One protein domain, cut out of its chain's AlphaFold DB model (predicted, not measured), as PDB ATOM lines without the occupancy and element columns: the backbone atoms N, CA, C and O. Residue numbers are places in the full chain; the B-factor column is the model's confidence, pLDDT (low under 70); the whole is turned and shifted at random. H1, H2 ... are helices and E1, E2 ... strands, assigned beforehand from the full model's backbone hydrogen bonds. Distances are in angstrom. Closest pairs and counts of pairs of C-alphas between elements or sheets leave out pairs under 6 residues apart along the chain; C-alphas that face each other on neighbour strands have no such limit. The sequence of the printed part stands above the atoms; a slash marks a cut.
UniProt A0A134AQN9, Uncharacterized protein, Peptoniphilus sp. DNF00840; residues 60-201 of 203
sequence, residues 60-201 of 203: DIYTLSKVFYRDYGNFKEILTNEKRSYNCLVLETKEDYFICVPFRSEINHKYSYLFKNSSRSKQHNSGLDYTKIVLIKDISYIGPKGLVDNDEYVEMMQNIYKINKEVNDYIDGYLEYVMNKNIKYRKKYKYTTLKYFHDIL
ATOM      1  N   ASP A  60       7.583  40.840  21.059       88.25
ATOM      2  CA  ASP A  60       9.026  40.997  21.035       88.25
ATOM      3  C   ASP A  60       9.662  39.926  20.159       88.25
ATOM      4  O   ASP A  60       9.083  38.874  19.892       88.25
ATOM      5  N   ILE A  61      10.882  40.201  19.708       93.88
ATOM      6  CA  ILE A  61      11.631  39.271  18.876       93.88
ATOM      7  C   ILE A  61      12.766  38.683  19.696       93.88
ATOM      8  O   ILE A  61      13.666  39.398  20.142       93.88
ATOM      9  N   TYR A  62      12.747  37.365  19.842       94.00
ATOM     10  CA  TYR A  62      13.793  36.597  20.507       94.00
ATOM     11  C   TYR A  62      14.218  35.428  19.633       94.00
ATOM     12  O   TYR A  62      13.517  35.012  18.715       94.00
ATOM     13  N   THR A  63      15.399  34.902  19.905       95.00
ATOM     14  CA  THR A  63      15.838  33.619  19.354       95.00
ATOM     15  C   THR A  63      15.373  32.469  20.243       95.00
ATOM     16  O   THR A  63      14.975  32.686  21.385       95.00
ATOM     17  N   LEU A  64      15.442  31.235  19.744       94.31
ATOM     18  CA  LEU A  64      15.330  30.038  20.586       94.31
ATOM     19  C   LEU A  64      16.703  29.672  21.166       94.31
ATOM     20  O   LEU A  64      17.725  29.763  20.478       94.31
ATOM     21  N   SER A  65      16.734  29.279  22.439       94.19
ATOM     22  CA  SER A  65      17.977  29.014  23.165       94.19
ATOM     23  C   SER A  65      18.624  27.681  22.762       94.19
ATOM     24  O   SER A  65      18.012  26.803  22.153       94.19
ATOM     25  N   LYS A  66      19.889  27.480  23.154       93.69
ATOM     26  CA  LYS A  66      20.564  26.179  22.984       93.69
ATOM     27  C   LYS A  66      19.879  25.056  23.769       93.69
ATOM     28  O   LYS A  66      19.964  23.906  23.356       93.69
ATOM     29  N   VAL A  67      19.220  25.393  24.880       95.44
ATOM     30  CA  VAL A  67      18.464  24.444  25.707       95.44
ATOM     31  C   VAL A  67      17.293  23.896  24.893       95.44
ATOM     32  O   VAL A  67      17.185  22.686  24.735       95.44
ATOM     33  N   PHE A  68      16.530  24.780  24.238       95.38
ATOM     34  CA  PHE A  68      15.458  24.374  23.327       95.38
ATOM     35  C   PHE A  68      15.962  23.419  22.237       95.38
ATOM     36  O   PHE A  68      15.380  22.364  22.009       95.38
ATOM     37  N   TYR A  69      17.067  23.762  21.569       94.31
ATOM     38  CA  TYR A  69      17.589  22.936  20.476       94.31
ATOM     39  C   TYR A  69      18.193  21.608  20.928       94.31
ATOM     40  O   TYR A  69      18.181  20.654  20.152       94.31
ATOM     41  N   ARG A  70      18.683  21.510  22.164       94.94
ATOM     42  CA  ARG A  70      19.088  20.226  22.744       94.94
ATOM     43  C   ARG A  70      17.887  19.290  22.884       94.94
ATOM     44  O   ARG A  70      18.008  18.109  22.570       94.94
ATOM     45  N   ASP A  71      16.747  19.831  23.304       96.00
ATOM     46  CA  ASP A  71      15.582  19.032  23.684       96.00
ATOM     47  C   ASP A  71      14.647  18.771  22.480       96.00
ATOM     48  O   ASP A  71      14.105  17.676  22.336       96.00
ATOM     49  N   TYR A  72      14.537  19.728  21.546       95.62
ATOM     50  CA  TYR A  72      13.646  19.653  20.378       95.62
ATOM     51  C   TYR A  72      14.354  19.584  19.015       95.62
ATOM     52  O   TYR A  72      13.707  19.328  17.999       95.62
ATOM     53  N   GLY A  73      15.672  19.798  18.936       93.00
ATOM     54  CA  GLY A  73      16.380  19.935  17.653       93.00
ATOM     55  C   GLY A  73      16.363  18.686  16.764       93.00
ATOM     56  O   GLY A  73      16.514  18.794  15.551       93.00
ATOM     57  N   ASN A  74      16.125  17.506  17.339       93.94
ATOM     58  CA  ASN A  74      16.057  16.246  16.590       93.94
ATOM     59  C   ASN A  74      14.676  15.978  15.965       93.94
ATOM     60  O   ASN A  74      14.513  15.022  15.201       93.94
ATOM     61  N   PHE A  75      13.665  16.794  16.269       95.44
ATOM     62  CA  PHE A  75      12.344  16.647  15.675       95.44
ATOM     63  C   PHE A  75      12.329  17.157  14.234       95.44
ATOM     64  O   PHE A  75      12.645  18.309  13.955       95.44
ATOM     65  N   LYS A  76      11.882  16.299  13.311       94.19
ATOM     66  CA  LYS A  76      11.944  16.519  11.858       94.19
ATOM     67  C   LYS A  76      11.381  17.865  11.390       94.19
ATOM     68  O   LYS A  76      11.888  18.436  10.429       94.19
ATOM     69  N   GLU A  77      10.290  18.333  11.989       95.94
ATOM     70  CA  GLU A  77       9.646  19.577  11.575       95.94
ATOM     71  C   GLU A  77      10.175  20.827  12.290       95.94
ATOM     72  O   GLU A  77       9.838  21.922  11.827       95.94
ATOM     73  N   ILE A  78      10.991  20.685  13.345       95.12
ATOM     74  CA  ILE A  78      11.634  21.803  14.046       95.12
ATOM     75  C   ILE A  78      12.746  22.374  13.168       95.12
ATOM     76  O   ILE A  78      13.556  21.652  12.590       95.12
ATOM     77  N   LEU A  79      12.760  23.699  13.037       89.81
ATOM     78  CA  LEU A  79      13.744  24.393  12.221       89.81
ATOM     79  C   LEU A  79      15.101  24.392  12.928       89.81
ATOM     80  O   LEU A  79      15.282  25.103  13.915       89.81
ATOM     81  N   THR A  80      16.064  23.639  12.403       86.00
ATOM     82  CA  THR A  80      17.448  23.634  12.884       86.00
ATOM     83  C   THR A  80      18.391  24.214  11.839       86.00
ATOM     84  O   THR A  80      18.267  23.971  10.639       86.00
ATOM     85  N   ASN A  81      19.336  25.032  12.296       76.94
ATOM     86  CA  ASN A  81      20.434  25.519  11.476       76.94
ATOM     87  C   ASN A  81      21.662  25.693  12.371       76.94
ATOM     88  O   ASN A  81      21.658  26.501  13.298       76.94
ATOM     89  N   GLU A  82      22.721  24.942  12.074       63.66
ATOM     90  CA  GLU A  82      23.967  24.941  12.852       63.66
ATOM     91  C   GLU A  82      24.639  26.320  12.919       63.66
ATOM     92  O   GLU A  82      25.388  26.608  13.849       63.66
ATOM     93  N   LYS A  83      24.357  27.194  11.944       62.22
ATOM     94  CA  LYS A  83      24.955  28.527  11.834       62.22
ATOM     95  C   LYS A  83      24.074  29.638  12.405       62.22
ATOM     96  O   LYS A  83      24.565  30.757  12.551       62.22
ATOM     97  N   ARG A  84      22.787  29.387  12.686       63.28
ATOM     98  CA  ARG A  84      21.854  30.443  13.112       63.28
ATOM     99  C   ARG A  84      20.641  29.898  13.868       63.28
ATOM    100  O   ARG A  84      19.857  29.135  13.319       63.28
ATOM    101  N   SER A  85      20.425  30.387  15.088       75.88
ATOM    102  CA  SER A  85      19.143  30.245  15.784       75.88
ATOM    103  C   SER A  85      18.056  31.039  15.060       75.88
ATOM    104  O   SER A  85      18.293  32.170  14.621       75.88
ATOM    105  N   TYR A  86      16.855  30.481  14.950       84.00
ATOM    106  CA  TYR A  86      15.744  31.192  14.323       84.00
ATOM    107  C   TYR A  86      15.268  32.325  15.227       84.00
ATOM    108  O   TYR A  86      15.120  32.143  16.434       84.00
ATOM    109  N   ASN A  87      15.053  33.497  14.629       93.44
ATOM    110  CA  ASN A  87      14.353  34.586  15.293       93.44
ATOM    111  C   ASN A  87      12.859  34.282  15.247       93.44
ATOM    112  O   ASN A  87      12.344  33.886  14.198       93.44
ATOM    113  N   CYS A  88      12.179  34.519  16.355       95.50
ATOM    114  CA  CYS A  88      10.759  34.303  16.522       95.50
ATOM    115  C   CYS A  88      10.107  35.603  16.966       95.50
ATOM    116  O   CYS A  88      10.627  36.291  17.845       95.50
ATOM    117  N   LEU A  89       8.949  35.902  16.385       95.75
ATOM    118  CA  LEU A  89       7.969  36.748  17.042       95.75
ATOM    119  C   LEU A  89       7.433  35.956  18.238       95.75
ATOM    120  O   LEU A  89       6.857  34.883  18.056       95.75
ATOM    121  N   VAL A  90       7.678  36.465  19.440       93.38
ATOM    122  CA  VAL A  90       7.178  35.897  20.689       93.38
ATOM    123  C   VAL A  90       5.911  36.645  21.060       93.38
ATOM    124  O   VAL A  90       5.935  37.863  21.230       93.38
ATOM    125  N   LEU A  91       4.817  35.900  21.152       89.94
ATOM    126  CA  LEU A  91       3.515  36.381  21.574       89.94
ATOM    127  C   LEU A  91       3.227  35.816  22.961       89.94
ATOM    128  O   LEU A  91       3.228  34.599  23.163       89.94
ATOM    129  N   GLU A  92       2.981  36.711  23.908       78.38
ATOM    130  CA  GLU A  92       2.448  36.344  25.214       78.38
ATOM    131  C   GLU A  92       0.968  35.972  25.074       78.38
ATOM    132  O   GLU A  92       0.176  36.724  24.494       78.38
ATOM    133  N   THR A  93       0.607  34.794  25.575       72.88
ATOM    134  CA  THR A  93      -0.785  34.343  25.633       72.88
ATOM    135  C   THR A  93      -1.374  34.653  27.005       72.88
ATOM    136  O   THR A  93      -0.676  35.094  27.916       72.88
ATOM    137  N   LYS A  94      -2.683  34.452  27.160       65.06
ATOM    138  CA  LYS A  94      -3.308  34.460  28.492       65.06
ATOM    139  C   LYS A  94      -3.134  33.121  29.212       65.06
ATOM    140  O   LYS A  94      -3.514  33.014  30.375       65.06
ATOM    141  N   GLU A  95      -2.616  32.118  28.512       69.19
ATOM    142  CA  GLU A  95      -2.261  30.821  29.057       69.19
ATOM    143  C   GLU A  95      -0.825  30.844  29.614       69.19
ATOM    144  O   GLU A  95      -0.049  31.766  29.367       69.19
ATOM    145  N   ASP A  96      -0.437  29.793  30.337       84.00
ATOM    146  CA  ASP A  96       0.902  29.666  30.935       84.00
ATOM    147  C   ASP A  96       1.992  29.280  29.905       84.00
ATOM    148  O   ASP A  96       2.910  28.516  30.218       84.00
ATOM    149  N   TYR A  97       1.894  29.744  28.654       90.38
ATOM    150  CA  TYR A  97       2.913  29.520  27.623       90.38
ATOM    151  C   TYR A  97       3.015  30.678  26.617       90.38
ATOM    152  O   TYR A  97       2.075  31.429  26.367       90.38
ATOM    153  N   PHE A  98       4.182  30.802  25.989       92.69
ATOM    154  CA  PHE A  98       4.453  31.732  24.897       92.69
ATOM    155  C   PHE A  98       4.288  31.048  23.542       92.69
ATOM    156  O   PHE A  98       4.701  29.898  23.361       92.69
ATOM    157  N   ILE A  99       3.777  31.788  22.559       95.44
ATOM    158  CA  ILE A  99       3.745  31.359  21.158       95.44
ATOM    159  C   ILE A  99       4.931  31.990  20.433       95.44
ATOM    160  O   ILE A  99       5.064  33.208  20.368       95.44
ATOM    161  N   CYS A 100       5.787  31.160  19.848       95.69
ATOM    162  CA  CYS A 100       6.940  31.587  19.068       95.69
ATOM    163  C   CYS A 100       6.712  31.289  17.585       95.69
ATOM    164  O   CYS A 100       6.716  30.128  17.170       95.69
ATOM    165  N   VAL A 101       6.548  32.336  16.777       97.38
ATOM    166  CA  VAL A 101       6.359  32.231  15.324       97.38
ATOM    167  C   VAL A 101       7.673  32.587  14.620       97.38
ATOM    168  O   VAL A 101       8.103  33.741  14.693       97.38
ATOM    169  N   PRO A 102       8.341  31.643  13.938       96.44
ATOM    170  CA  PRO A 102       9.649  31.907  13.359       96.44
ATOM    171  C   PRO A 102       9.563  32.761  12.092       96.44
ATOM    172  O   PRO A 102       8.723  32.538  11.214       96.44
ATOM    173  N   PHE A 103      10.524  33.672  11.961       96.12
ATOM    174  CA  PHE A 103      10.838  34.336  10.703       96.12
ATOM    175  C   PHE A 103      11.547  33.352   9.765       96.12
ATOM    176  O   PHE A 103      12.515  32.685  10.150       96.12
ATOM    177  N   ARG A 104      11.106  33.280   8.510       94.81
ATOM    178  CA  ARG A 104      11.745  32.482   7.455       94.81
ATOM    179  C   ARG A 104      11.873  33.298   6.178       94.81
ATOM    180  O   ARG A 104      11.020  34.123   5.889       94.81
ATOM    181  N   SER A 105      12.928  33.042   5.408       92.88
ATOM    182  CA  SER A 105      13.175  33.712   4.126       92.88
ATOM    183  C   SER A 105      12.478  33.042   2.943       92.88
ATOM    184  O   SER A 105      12.238  33.702   1.950       92.88
ATOM    185  N   GLU A 106      12.163  31.747   3.036       94.19
ATOM    186  CA  GLU A 106      11.614  30.967   1.921       94.19
ATOM    187  C   GLU A 106      10.413  30.139   2.372       94.19
ATOM    188  O   GLU A 106      10.551  29.002   2.848       94.19
ATOM    189  N   ILE A 107       9.222  30.723   2.251       96.44
ATOM    190  CA  ILE A 107       7.957  30.076   2.589       96.44
ATOM    191  C   ILE A 107       7.145  29.827   1.314       96.44
ATOM    192  O   ILE A 107       6.755  30.749   0.611       96.44
ATOM    193  N   ASN A 108       6.832  28.556   1.047       95.44
ATOM    194  CA  ASN A 108       6.119  28.122  -0.164       95.44
ATOM    195  C   ASN A 108       4.749  27.492   0.150       95.44
ATOM    196  O   ASN A 108       4.325  26.524  -0.481       95.44
ATOM    197  N   HIS A 109       4.057  28.007   1.167       95.31
ATOM    198  CA  HIS A 109       2.715  27.569   1.548       95.31
ATOM    199  C   HIS A 109       1.872  28.731   2.070       95.31
ATOM    200  O   HIS A 109       2.396  29.744   2.507       95.31
ATOM    201  N   LYS A 110       0.549  28.549   2.109       95.62
ATOM    202  CA  LYS A 110      -0.401  29.596   2.525       95.62
ATOM    203  C   LYS A 110      -0.562  29.794   4.038       95.62
ATOM    204  O   LYS A 110      -1.334  30.645   4.451       95.62
ATOM    205  N   TYR A 111       0.064  28.957   4.862       97.12
ATOM    206  CA  TYR A 111      -0.082  28.988   6.322       97.12
ATOM    207  C   TYR A 111       0.996  29.872   6.955       97.12
ATOM    208  O   TYR A 111       1.850  29.396   7.697       97.12
ATOM    209  N   SER A 112       1.002  31.138   6.556       97.94
ATOM    210  CA  SER A 112       2.027  32.111   6.922       97.94
ATOM    211  C   SER A 112       1.555  33.529   6.636       97.94
ATOM    212  O   SER A 112       0.776  33.743   5.703       97.94
ATOM    213  N   TYR A 113       2.137  34.494   7.338       98.38
ATOM    214  CA  TYR A 113       2.136  35.886   6.904       98.38
ATOM    215  C   TYR A 113       3.366  36.134   6.037       98.38
ATOM    216  O   TYR A 113       4.485  36.017   6.526       98.38
ATOM    217  N   LEU A 114       3.172  36.451   4.755       98.31
ATOM    218  CA  LEU A 114       4.266  36.844   3.864       98.31
ATOM    219  C   LEU A 114       4.425  38.359   3.879       98.31
ATOM    220  O   LEU A 114       3.443  39.075   3.654       98.31
ATOM    221  N   PHE A 115       5.658  38.813   4.093       98.12
ATOM    222  CA  PHE A 115       6.012  40.215   3.931       98.12
ATOM    223  C   PHE A 115       5.876  40.624   2.464       98.12
ATOM    224  O   PHE A 115       5.987  39.792   1.558       98.12
ATOM    225  N   LYS A 116       5.607  41.906   2.214       96.38
ATOM    226  CA  LYS A 116       5.394  42.420   0.851       96.38
ATOM    227  C   LYS A 116       6.253  43.626   0.513       96.38
ATOM    228  O   LYS A 116       6.562  43.822  -0.662       96.38
ATOM    229  N   ASN A 117       6.636  44.425   1.503       93.50
ATOM    230  CA  ASN A 117       7.252  45.724   1.254       93.50
ATOM    231  C   ASN A 117       8.759  45.750   1.528       93.50
ATOM    232  O   ASN A 117       9.422  46.700   1.095       93.50
ATOM    233  N   SER A 118       9.310  44.726   2.185       93.06
ATOM    234  CA  SER A 118      10.728  44.691   2.530       93.06
ATOM    235  C   SER A 118      11.623  44.444   1.318       93.06
ATOM    236  O   SER A 118      11.219  43.895   0.288       93.06
ATOM    237  N   SER A 119      12.883  44.856   1.431       94.50
ATOM    238  CA  SER A 119      13.908  44.563   0.423       94.50
ATOM    239  C   SER A 119      14.051  43.056   0.202       94.50
ATOM    240  O   SER A 119      14.174  42.605  -0.938       94.50
ATOM    241  N   ARG A 120      13.971  42.279   1.291       93.50
ATOM    242  CA  ARG A 120      14.026  40.816   1.266       93.50
ATOM    243  C   ARG A 120      12.791  40.214   0.598       93.50
ATOM    244  O   ARG A 120      12.955  39.368  -0.276       93.50
ATOM    245  N   SER A 121      11.587  40.670   0.940       95.00
ATOM    246  CA  SER A 121      10.341  40.082   0.434       95.00
ATOM    247  C   SER A 121      10.113  40.309  -1.063       95.00
ATOM    248  O   SER A 121       9.312  39.629  -1.693       95.00
ATOM    249  N   LYS A 122      10.815  41.282  -1.655       95.06
ATOM    250  CA  LYS A 122      10.813  41.520  -3.108       95.06
ATOM    251  C   LYS A 122      11.615  40.476  -3.888       95.06
ATOM    252  O   LYS A 122      11.424  40.357  -5.093       95.06
ATOM    253  N   GLN A 123      12.522  39.762  -3.223       95.81
ATOM    254  CA  GLN A 123      13.407  38.761  -3.834       95.81
ATOM    255  C   GLN A 123      13.118  37.342  -3.335       95.81
ATOM    256  O   GLN A 123      13.366  36.376  -4.049       95.81
ATOM    257  N   HIS A 124      12.585  37.229  -2.122       96.19
ATOM    258  CA  HIS A 124      12.361  35.978  -1.413       96.19
ATOM    259  C   HIS A 124      10.950  35.938  -0.834       96.19
ATOM    260  O   HIS A 124      10.379  36.976  -0.506       96.19
ATOM    261  N   ASN A 125      10.401  34.743  -0.624       96.31
ATOM    262  CA  ASN A 125       9.110  34.586   0.049       96.31
ATOM    263  C   ASN A 125       9.282  34.655   1.577       96.31
ATOM    264  O   ASN A 125       9.033  33.669   2.284       96.31
ATOM    265  N   SER A 126       9.750  35.802   2.082       96.88
ATOM    266  CA  SER A 126      10.002  35.992   3.508       96.88
ATOM    267  C   SER A 126       8.724  36.256   4.298       96.88
ATOM    268  O   SER A 126       7.761  36.843   3.803       96.88
ATOM    269  N   GLY A 127       8.694  35.794   5.546       97.44
ATOM    270  CA  GLY A 127       7.492  35.879   6.363       97.44
ATOM    271  C   GLY A 127       7.586  35.185   7.716       97.44
ATOM    272  O   GLY A 127       8.642  34.701   8.125       97.44
ATOM    273  N   LEU A 128       6.436  35.118   8.381       97.88
ATOM    274  CA  LEU A 128       6.196  34.389   9.623       97.88
ATOM    275  C   LEU A 128       5.510  33.057   9.305       97.88
ATOM    276  O   LEU A 128       4.429  33.037   8.713       97.88
ATOM    277  N   ASP A 129       6.135  31.940   9.674       97.94
ATOM    278  CA  ASP A 129       5.666  30.600   9.307       97.94
ATOM    279  C   ASP A 129       4.848  29.939  10.422       97.94
ATOM    280  O   ASP A 129       5.393  29.428  11.403       97.94
ATOM    281  N   TYR A 130       3.528  29.877  10.235       98.25
ATOM    282  CA  TYR A 130       2.616  29.307  11.227       98.25
ATOM    283  C   TYR A 130       2.748  27.786  11.352       98.25
ATOM    284  O   TYR A 130       2.453  27.216  12.398       98.25
ATOM    285  N   THR A 131       3.258  27.100  10.326       97.81
ATOM    286  CA  THR A 131       3.507  25.652  10.402       97.81
ATOM    287  C   THR A 131       4.693  25.302  11.298       97.81
ATOM    288  O   THR A 131       4.911  24.129  11.598       97.81
ATOM    289  N   LYS A 132       5.471  26.304  11.713       97.81
ATOM    290  CA  LYS A 132       6.688  26.151  12.512       97.81
ATOM    291  C   LYS A 132       6.576  26.801  13.887       97.81
ATOM    292  O   LYS A 132       7.598  27.033  14.525       97.81
ATOM    293  N   ILE A 133       5.348  27.064  14.335       97.69
ATOM    294  CA  ILE A 133       5.061  27.585  15.672       97.69
ATOM    295  C   ILE A 133       5.640  26.671  16.753       97.69
ATOM    296  O   ILE A 133       5.411  25.459  16.766       97.69
ATOM    297  N   VAL A 134       6.356  27.272  17.690       97.06
ATOM    298  CA  VAL A 134       6.856  26.618  18.898       97.06
ATOM    299  C   VAL A 134       6.080  27.161  20.090       97.06
ATOM    300  O   VAL A 134       5.886  28.371  20.185       97.06
ATOM    301  N   LEU A 135       5.641  26.278  20.987       96.50
ATOM    302  CA  LEU A 135       5.009  26.669  22.245       96.50
ATOM    303  C   LEU A 135       6.025  26.517  23.377       96.50
ATOM    304  O   LEU A 135       6.718  25.502  23.451       96.50
ATOM    305  N   ILE A 136       6.154  27.535  24.229       94.19
ATOM    306  CA  ILE A 136       7.186  27.587  25.271       94.19
ATOM    307  C   ILE A 136       6.554  27.851  26.629       94.19
ATOM    308  O   ILE A 136       6.025  28.930  26.856       94.19
ATOM    309  N   LYS A 137       6.690  26.900  27.552       92.69
ATOM    310  CA  LYS A 137       6.344  27.085  28.969       92.69
ATOM    311  C   LYS A 137       7.566  27.422  29.830       92.69
ATOM    312  O   LYS A 137       7.483  28.245  30.735       92.69
ATOM    313  N   ASP A 138       8.717  26.823  29.523       93.00
ATOM    314  CA  ASP A 138       9.982  27.112  30.202       93.00
ATOM    315  C   ASP A 138      10.706  28.296  29.543       93.00
ATOM    316  O   ASP A 138      11.196  28.200  28.415       93.00
ATOM    317  N   ILE A 139      10.830  29.405  30.274       91.25
ATOM    318  CA  ILE A 139      11.548  30.605  29.824       91.25
ATOM    319  C   ILE A 139      13.016  30.338  29.455       91.25
ATOM    320  O   ILE A 139      13.590  31.109  28.689       91.25
ATOM    321  N   SER A 140      13.626  29.246  29.935       94.75
ATOM    322  CA  SER A 140      14.992  28.848  29.564       94.75
ATOM    323  C   SER A 140      15.136  28.511  28.072       94.75
ATOM    324  O   SER A 140      16.245  28.530  27.524       94.75
ATOM    325  N   TYR A 141      14.022  28.240  27.387       95.38
ATOM    326  CA  TYR A 141      13.968  28.024  25.942       95.38
ATOM    327  C   TYR A 141      13.978  29.327  25.135       95.38
ATOM    328  O   TYR A 141      14.270  29.294  23.937       95.38
ATOM    329  N   ILE A 142      13.736  30.474  25.775       92.81
ATOM    330  CA  ILE A 142      13.856  31.791  25.148       92.81
ATOM    331  C   ILE A 142      15.329  32.215  25.173       92.81
ATOM    332  O   ILE A 142      16.003  32.209  26.201       92.81
ATOM    333  N   GLY A 143      15.854  32.534  23.997       92.81
ATOM    334  CA  GLY A 143      17.216  33.004  23.792       92.81
ATOM    335  C   GLY A 143      17.345  34.532  23.866       92.81
ATOM    336  O   GLY A 143      16.417  35.236  24.263       92.81
ATOM    337  N   PRO A 144      18.502  35.084  23.462       92.62
ATOM    338  CA  PRO A 144      18.694  36.531  23.360       92.62
ATOM    339  C   PRO A 144      17.746  37.177  22.337       92.62
ATOM    340  O   PRO A 144      17.192  36.493  21.468       92.62
ATOM    341  N   LYS A 145      17.610  38.512  22.416       92.50
ATOM    342  CA  LYS A 145      16.870  39.341  21.445       92.50
ATOM    343  C   LYS A 145      17.272  38.977  20.014       92.50
ATOM    344  O   LYS A 145      18.457  38.917  19.683       92.50
ATOM    345  N   GLY A 146      16.271  38.723  19.181       90.25
ATOM    346  CA  GLY A 146      16.459  38.380  17.781       90.25
ATOM    347  C   GLY A 146      16.571  39.619  16.901       90.25
ATOM    348  O   GLY A 146      16.083  40.696  17.240       90.25
ATOM    349  N   LEU A 147      17.220  39.453  15.750       91.19
ATOM    350  CA  LEU A 147      17.452  40.526  14.780       91.19
ATOM    351  C   LEU A 147      16.672  40.278  13.494       91.19
ATOM    352  O   LEU A 147      16.836  39.235  12.858       91.19
ATOM    353  N   VAL A 148      15.874  41.252  13.085       91.38
ATOM    354  CA  VAL A 148      15.088  41.243  11.847       91.38
ATOM    355  C   VAL A 148      15.393  42.508  11.050       91.38
ATOM    356  O   VAL A 148      15.841  43.507  11.618       91.38
ATOM    357  N   ASP A 149      15.175  42.464   9.738       92.94
ATOM    358  CA  ASP A 149      15.330  43.641   8.890       92.94
ATOM    359  C   ASP A 149      14.311  44.706   9.325       92.94
ATOM    360  O   ASP A 149      13.162  44.397   9.645       92.94
ATOM    361  N   ASN A 150      14.733  45.969   9.382       94.19
ATOM    362  CA  ASN A 150      13.908  47.033   9.961       94.19
ATOM    363  C   ASN A 150      12.593  47.259   9.190       94.19
ATOM    364  O   ASN A 150      11.572  47.579   9.788       94.19
ATOM    365  N   ASP A 151      12.599  47.075   7.871       95.69
ATOM    366  CA  ASP A 151      11.399  47.166   7.033       95.69
ATOM    367  C   ASP A 151      10.417  46.004   7.287       95.69
ATOM    368  O   ASP A 151       9.216  46.245   7.407       95.69
ATOM    369  N   GLU A 152      10.910  44.774   7.472       95.88
ATOM    370  CA  GLU A 152      10.104  43.623   7.919       95.88
ATOM    371  C   GLU A 152       9.548  43.831   9.335       95.88
ATOM    372  O   GLU A 152       8.382  43.523   9.591       95.88
ATOM    373  N   TYR A 153      10.345  44.398  10.248       94.62
ATOM    374  CA  TYR A 153       9.892  44.745  11.598       94.62
ATOM    375  C   TYR A 153       8.738  45.751  11.569       94.62
ATOM    376  O   TYR A 153       7.710  45.541  12.212       94.62
ATOM    377  N   VAL A 154       8.891  46.836  10.805       94.88
ATOM    378  CA  VAL A 154       7.861  47.874  10.679       94.88
ATOM    379  C   VAL A 154       6.582  47.299  10.066       94.88
ATOM    380  O   VAL A 154       5.501  47.534  10.607       94.88
ATOM    381  N   GLU A 155       6.687  46.512   8.991       96.50
ATOM    382  CA  GLU A 155       5.526  45.876   8.361       96.50
ATOM    383  C   GLU A 155       4.813  44.909   9.318       96.50
ATOM    384  O   GLU A 155       3.585  44.956   9.436       96.50
ATOM    385  N   MET A 156       5.570  44.078  10.043       95.38
ATOM    386  CA  MET A 156       5.033  43.193  11.077       95.38
ATOM    387  C   MET A 156       4.258  43.993  12.128       95.38
ATOM    388  O   MET A 156       3.105  43.671  12.402       95.38
ATOM    389  N   MET A 157       4.855  45.049  12.691       92.88
ATOM    390  CA  MET A 157       4.212  45.851  13.738       92.88
ATOM    391  C   MET A 157       2.935  46.537  13.242       92.88
ATOM    392  O   MET A 157       1.938  46.570  13.963       92.88
ATOM    393  N   GLN A 158       2.917  47.023  11.998       94.31
ATOM    394  CA  GLN A 158       1.715  47.593  11.375       94.31
ATOM    395  C   GLN A 158       0.589  46.564  11.194       94.31
ATOM    396  O   GLN A 158      -0.585  46.927  11.185       94.31
ATOM    397  N   ASN A 159       0.935  45.282  11.060       95.12
ATOM    398  CA  ASN A 159      -0.007  44.194  10.810       95.12
ATOM    399  C   ASN A 159      -0.196  43.266  12.018       95.12
ATOM    400  O   ASN A 159      -0.829  42.216  11.885       95.12
ATOM    401  N   ILE A 160       0.304  43.644  13.196       92.69
ATOM    402  CA  ILE A 160       0.433  42.731  14.336       92.69
ATOM    403  C   ILE A 160      -0.907  42.157  14.802       92.69
ATOM    404  O   ILE A 160      -1.003  40.972  15.092       92.69
ATOM    405  N   TYR A 161      -1.982  42.949  14.763       90.31
ATOM    406  CA  TYR A 161      -3.325  42.469  15.102       90.31
ATOM    407  C   TYR A 161      -3.800  41.357  14.156       90.31
ATOM    408  O   TYR A 161      -4.350  40.343  14.590       90.31
ATOM    409  N   LYS A 162      -3.559  41.529  12.851       94.31
ATOM    410  CA  LYS A 162      -3.897  40.528  11.837       94.31
ATOM    411  C   LYS A 162      -3.053  39.267  12.020       94.31
ATOM    412  O   LYS A 162      -3.611  38.176  11.981       94.31
ATOM    413  N   ILE A 163      -1.748  39.423  12.235       95.69
ATOM    414  CA  ILE A 163      -0.820  38.310  12.468       95.69
ATOM    415  C   ILE A 163      -1.261  37.510  13.698       95.69
ATOM    416  O   ILE A 163      -1.423  36.299  13.602       95.69
ATOM    417  N   ASN A 164      -1.554  38.178  14.815       92.44
ATOM    418  CA  ASN A 164      -1.988  37.509  16.043       92.44
ATOM    419  C   ASN A 164      -3.294  36.742  15.834       92.44
ATOM    420  O   ASN A 164      -3.413  35.596  16.260       92.44
ATOM    421  N   LYS A 165      -4.258  37.331  15.115       92.19
ATOM    422  CA  LYS A 165      -5.485  36.623  14.744       92.19
ATOM    423  C   LYS A 165      -5.189  35.370  13.912       92.19
ATOM    424  O   LYS A 165      -5.694  34.304  14.234       92.19
ATOM    425  N   GLU A 166      -4.372  35.482  12.868       96.38
ATOM    426  CA  GLU A 166      -4.047  34.353  11.988       96.38
ATOM    427  C   GLU A 166      -3.269  33.234  12.703       96.38
ATOM    428  O   GLU A 166      -3.469  32.058  12.393       96.38
ATOM    429  N   VAL A 167      -2.403  33.589  13.656       96.31
ATOM    430  CA  VAL A 167      -1.674  32.642  14.511       96.31
ATOM    431  C   VAL A 167      -2.645  31.857  15.390       96.31
ATOM    432  O   VAL A 167      -2.600  30.626  15.378       96.31
ATOM    433  N   ASN A 168      -3.557  32.546  16.083       93.50
ATOM    434  CA  ASN A 168      -4.584  31.900  16.904       93.50
ATOM    435  C   ASN A 168      -5.507  31.019  16.044       93.50
ATOM    436  O   ASN A 168      -5.638  29.830  16.318       93.50
ATOM    437  N   ASP A 169      -6.009  31.533  14.912       93.62
ATOM    438  CA  ASP A 169      -6.835  30.765  13.964       93.62
ATOM    439  C   ASP A 169      -6.112  29.491  13.455       93.62
ATOM    440  O   ASP A 169      -6.741  28.478  13.117       93.62
ATOM    441  N   TYR A 170      -4.777  29.521  13.344       96.38
ATOM    442  CA  TYR A 170      -3.988  28.351  12.958       96.38
ATOM    443  C   TYR A 170      -3.912  27.298  14.073       96.38
ATOM    444  O   TYR A 170      -4.047  26.108  13.766       96.38
ATOM    445  N   ILE A 171      -3.709  27.723  15.325       94.75
ATOM    446  CA  ILE A 171      -3.652  26.848  16.507       94.75
ATOM    447  C   ILE A 171      -5.034  26.255  16.797       94.75
ATOM    448  O   ILE A 171      -5.158  25.034  16.883       94.75
ATOM    449  N   ASP A 172      -6.085  27.070  16.823       92.12
ATOM    450  CA  ASP A 172      -7.464  26.625  17.057       92.12
ATOM    451  C   ASP A 172      -7.889  25.580  16.027       92.12
ATOM    452  O   ASP A 172      -8.351  24.483  16.349       92.12
ATOM    453  N   GLY A 173      -7.618  25.866  14.752       92.31
ATOM    454  CA  GLY A 173      -7.892  24.911  13.693       92.31
ATOM    455  C   GLY A 173      -7.059  23.626  13.806       92.31
ATOM    456  O   GLY A 173      -7.423  22.627  13.178       92.31
ATOM    457  N   TYR A 174      -5.907  23.644  14.486       95.25
ATOM    458  CA  TYR A 174      -5.116  22.443  14.757       95.25
ATOM    459  C   TYR A 174      -5.764  21.606  15.862       95.25
ATOM    460  O   TYR A 174      -5.917  20.397  15.676       95.25
ATOM    461  N   LEU A 175      -6.217  22.245  16.945       91.69
ATOM    462  CA  LEU A 175      -6.969  21.595  18.022       91.69
ATOM    463  C   LEU A 175      -8.219  20.901  17.468       91.69
ATOM    464  O   LEU A 175      -8.414  19.702  17.675       91.69
ATOM    465  N   GLU A 176      -9.012  21.607  16.657       89.94
ATOM    466  CA  GLU A 176     -10.188  21.034  15.989       89.94
ATOM    467  C   GLU A 176      -9.842  19.817  15.121       89.94
ATOM    468  O   GLU A 176     -10.597  18.841  15.072       89.94
ATOM    469  N   TYR A 177      -8.711  19.867  14.412       91.12
ATOM    470  CA  TYR A 177      -8.250  18.760  13.579       91.12
ATOM    471  C   TYR A 177      -7.903  17.524  14.410       91.12
ATOM    472  O   TYR A 177      -8.281  16.417  14.012       91.12
ATOM    473  N   VAL A 178      -7.204  17.703  15.535       91.38
ATOM    474  CA  VAL A 178      -6.815  16.596  16.418       91.38
ATOM    475  C   VAL A 178      -8.046  15.993  17.095       91.38
ATOM    476  O   VAL A 178      -8.233  14.778  17.016       91.38
ATOM    477  N   MET A 179      -8.932  16.827  17.649       86.69
ATOM    478  CA  MET A 179     -10.147  16.378  18.344       86.69
ATOM    479  C   MET A 179     -11.121  15.638  17.416       86.69
ATOM    480  O   MET A 179     -11.607  14.559  17.748       86.69
ATOM    481  N   ASN A 180     -11.375  16.173  16.217       84.88
ATOM    482  CA  ASN A 180     -12.395  15.631  15.310       84.88
ATOM    483  C   ASN A 180     -11.848  14.616  14.289       84.88
ATOM    484  O   ASN A 180     -12.600  14.131  13.442       84.88
ATOM    485  N   LYS A 181     -10.534  14.335  14.303       74.56
ATOM    486  CA  LYS A 181      -9.825  13.487  13.317       74.56
ATOM    487  C   LYS A 181     -10.184  13.814  11.863       74.56
ATOM    488  O   LYS A 181     -10.246  12.936  10.999       74.56
ATOM    489  N   ASN A 182     -10.430  15.090  11.569       77.25
ATOM    490  CA  ASN A 182     -10.962  15.489  10.276       77.25
ATOM    491  C   ASN A 182      -9.878  15.379   9.190       77.25
ATOM    492  O   ASN A 182      -9.013  16.245   9.029       77.25
ATOM    493  N   ILE A 183      -9.959  14.301   8.406       75.38
ATOM    494  CA  ILE A 183      -8.998  13.919   7.360       75.38
ATOM    495  C   ILE A 183      -8.741  15.060   6.361       75.38
ATOM    496  O   ILE A 183      -7.635  15.165   5.819       75.38
ATOM    497  N   LYS A 184      -9.708  15.968   6.156       78.81
ATOM    498  CA  LYS A 184      -9.578  17.129   5.263       78.81
ATOM    499  C   LYS A 184      -8.409  18.045   5.648       78.81
ATOM    500  O   LYS A 184      -7.758  18.601   4.762       78.81
ATOM    501  N   TYR A 185      -8.091  18.166   6.939       84.44
ATOM    502  CA  TYR A 185      -6.995  19.015   7.420       84.44
ATOM    503  C   TYR A 185      -5.652  18.287   7.535       84.44
ATOM    504  O   TYR A 185      -4.631  18.930   7.792       84.44
ATOM    505  N   ARG A 186      -5.596  16.980   7.231       84.81
ATOM    506  CA  ARG A 186      -4.353  16.192   7.282       84.81
ATOM    507  C   ARG A 186      -3.237  16.817   6.447       84.81
ATOM    508  O   ARG A 186      -2.091  16.820   6.871       84.81
ATOM    509  N   LYS A 187      -3.560  17.372   5.269       88.75
ATOM    510  CA  LYS A 187      -2.577  18.075   4.422       88.75
ATOM    511  C   LYS A 187      -2.130  19.413   5.026       88.75
ATOM    512  O   LYS A 187      -0.950  19.729   4.923       88.75
ATOM    513  N   LYS A 188      -3.040  20.165   5.664       92.81
ATOM    514  CA  LYS A 188      -2.762  21.470   6.297       92.81
ATOM    515  C   LYS A 188      -1.748  21.336   7.433       92.81
ATOM    516  O   LYS A 188      -0.799  22.111   7.493       92.81
ATOM    517  N   TYR A 189      -1.924  20.329   8.286       95.69
ATOM    518  CA  TYR A 189      -1.117  20.146   9.496       95.69
ATOM    519  C   TYR A 189      -0.060  19.044   9.378       95.69
ATOM    520  O   TYR A 189       0.588  18.707  10.361       95.69
ATOM    521  N   LYS A 190       0.163  18.487   8.178       93.56
ATOM    522  CA  LYS A 190       1.129  17.396   7.955       93.56
ATOM    523  C   LYS A 190       2.526  17.717   8.499       93.56
ATOM    524  O   LYS A 190       3.187  16.835   9.039       93.56
ATOM    525  N   TYR A 191       2.959  18.965   8.319       95.12
ATOM    526  CA  TYR A 191       4.304  19.436   8.650       95.12
ATOM    527  C   TYR A 191       4.325  20.444   9.804       95.12
ATOM    528  O   TYR A 191       5.321  21.158   9.956       95.12
ATOM    529  N   THR A 192       3.233  20.508  10.580       97.38
ATOM    530  CA  THR A 192       3.165  21.389  11.744       97.38
ATOM    531  C   THR A 192       4.074  20.886  12.859       97.38
ATOM    532  O   THR A 192       4.190  19.676  13.078       97.38
ATOM    533  N   THR A 193       4.687  21.814  13.576       98.12
ATOM    534  CA  THR A 193       5.430  21.569  14.817       98.12
ATOM    535  C   THR A 193       4.515  21.430  16.031       98.12
ATOM    536  O   THR A 193       4.924  20.798  16.997       98.12
ATOM    537  N   LEU A 194       3.260  21.900  15.965       97.62
ATOM    538  CA  LEU A 194       2.285  21.811  17.071       97.62
ATOM    539  C   LEU A 194       2.057  20.381  17.590       97.62
ATOM    540  O   LEU A 194       1.709  20.188  18.749       97.62
ATOM    541  N   LYS A 195       2.328  19.365  16.763       96.50
ATOM    542  CA  LYS A 195       2.271  17.947  17.157       96.50
ATOM    543  C   LYS A 195       3.288  17.535  18.227       96.50
ATOM    544  O   LYS A 195       3.206  16.416  18.716       96.50
ATOM    545  N   TYR A 196       4.268  18.385  18.526       97.62
ATOM    546  CA  TYR A 196       5.278  18.158  19.563       97.62
ATOM    547  C   TYR A 196       4.960  18.863  20.882       97.62
ATOM    548  O   TYR A 196       5.757  18.771  21.807       97.62
ATOM    549  N   PHE A 197       3.827  19.564  20.948       96.69
ATOM    550  CA  PHE A 197       3.429  20.390  22.086       96.69
ATOM    551  C   PHE A 197       2.007  20.043  22.559       96.69
ATOM    552  O   PHE A 197       1.266  20.914  22.999       96.69
ATOM    553  N   HIS A 198       1.583  18.781  22.405       95.12
ATOM    554  CA  HIS A 198       0.267  18.304  22.872       95.12
ATOM    555  C   HIS A 198       0.119  18.382  24.390       95.12
ATOM    556  O   HIS A 198      -0.953  18.700  24.881       95.12
ATOM    557  N   ASP A 199       1.219  18.190  25.115       93.62
ATOM    558  CA  ASP A 199       1.318  18.396  26.558       93.62
ATOM    559  C   ASP A 199       1.043  19.851  26.967       93.62
ATOM    560  O   ASP A 199       0.367  20.086  27.963       93.62
ATOM    561  N   ILE A 200       1.525  20.823  26.183       93.44
ATOM    562  CA  ILE A 200       1.263  22.254  26.409       93.44
ATOM    563  C   ILE A 200      -0.166  22.627  25.996       93.44
ATOM    564  O   ILE A 200      -0.786  23.474  26.630       93.44
ATOM    565  N   LEU A 201      -0.687  21.995  24.943       90.06
ATOM    566  CA  LEU A 201      -2.046  22.206  24.435       90.06
ATOM    567  C   LEU A 201      -3.126  21.429  25.210       90.06
ATOM    568  O   LEU A 201      -4.300  21.566  24.880       90.06
TER     569      LEU A 201
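What this domain is: This is residues 60 to 201 of the 203 residues of an uncharacterized protein of Peptoniphilus sp. DNF00840 (UniProt A0A134AQN9). A strongly twisted, branched sheet of seven short strands, with E3 in its middle, is crossed by one long helix, H3, which packs on it with residues 160 to 171 and then runs on past it. H2 makes a corner with the start of H3, while H1 only grazes the sheet by E7 and E6; residues 179 to 184, at the far end of H3 and just after it, stick out, and the stretch with no named element, 181 to 201, folds back from there. The printed part has 142 residues with three named helices and seven named strands; along the chain E1 comes first, then H1, then the strands E2 to E7, then H2 and H3, and the neighbour strands of the branched sheet are antiparallel. The class is mixed, helices and strands, with under half of the residues in named elements. The whole is compact, with a radius of gyration of the C-alphas of 14.6 A and spans of 41 by 33 by 29 A.

Where its parts are: Start in the sheet with E3, residues 98 to 104, the longest strand at 18.9 A; find its first C-alpha, of Phe 98, at (4.453, 31.732, 24.897) and its last, of Arg 104, at (11.745, 32.482, 7.455). E2, residues 87 to 92, measures 15.6 A, and E1, residues 60 to 64, measures 12.7 A. The short strands are E4 at 112 to 114 (6.1 A), E5 at 127 to 129 (6.3 A), E6 at 134 to 136 (6.5 A) and E7 at 142 to 145 (8.9 A). Among the helices, H1 takes residues 66 to 72 over 9.9 A and H2 residues 150 to 158 over 12.3 A. H3, residues 160 to 180, runs 30.0 A to C-alpha 180 at (-12.395, 15.631, 15.310).

How they stand to each other: Look first along E3: E2 lies on one side of it, E5 and E6 on the other side, in a staggered pairing, with E6 beside residues 98 to 100 and E5 beside 102 to 104. E2 and E3 form a hairpin, where N 91 and O 99 are 2.8 A apart. Look next at N 100 and O 134, 2.8 A apart between E3 and E6, and at N 104 and O 127, 2.9 A apart between E3 and E5. E4 and E5 are the other hairpin, at 174 degrees, with N 128 and O 113 at 2.8 A. On E1, E2 lies on one side, with N 88 and O 62 at 2.8 A, and E7 on the other side, with N 143 and O 63 at 2.8 A. The edge strands are E4, E6 and E7; the closest C-alphas of E6 and E7, Ile 136 and Ile 142, are 7.9 A apart. H3 is on the sheet at a height of 11.0 A, only just over E3 and E5, with three C-alphas falling on each, and it runs across the strands, at 86 degrees to E3 on the local plane. Its closest C-alphas to E4 are Ile 163 and Tyr 113, at 6.8 A. H2 is on the sheet at a height of 8.5 A, only just over none of its strands, with two C-alphas falling on E2 and two on E5. H2 and H3 are close but not clearly touching, with Met 156 and Ile 163 their closest C-alphas at 7.7 A, and about perpendicular, only just, at 71 degrees. H1 only grazes the sheet; its closest C-alphas to E7 are Lys 66 and Gly 143, 7.6 A apart. H1 is apart from H2 and from H3. In H1, H2 and H3 every O i to N i+4 pair is within hydrogen-bond range.

The domain as a whole: The two C-alphas farthest apart are those of Ser 119 and Asn 180, 41.8 A. The printed part has no cut from residue 60 to 201. The long links are H1 to E2, with 14 residues, and E4 to E5, with 12. The mean pLDDT of the printed part is 92.0; look for values under 70 at residues 82 to 84 and 94 to 95 of this predicted model.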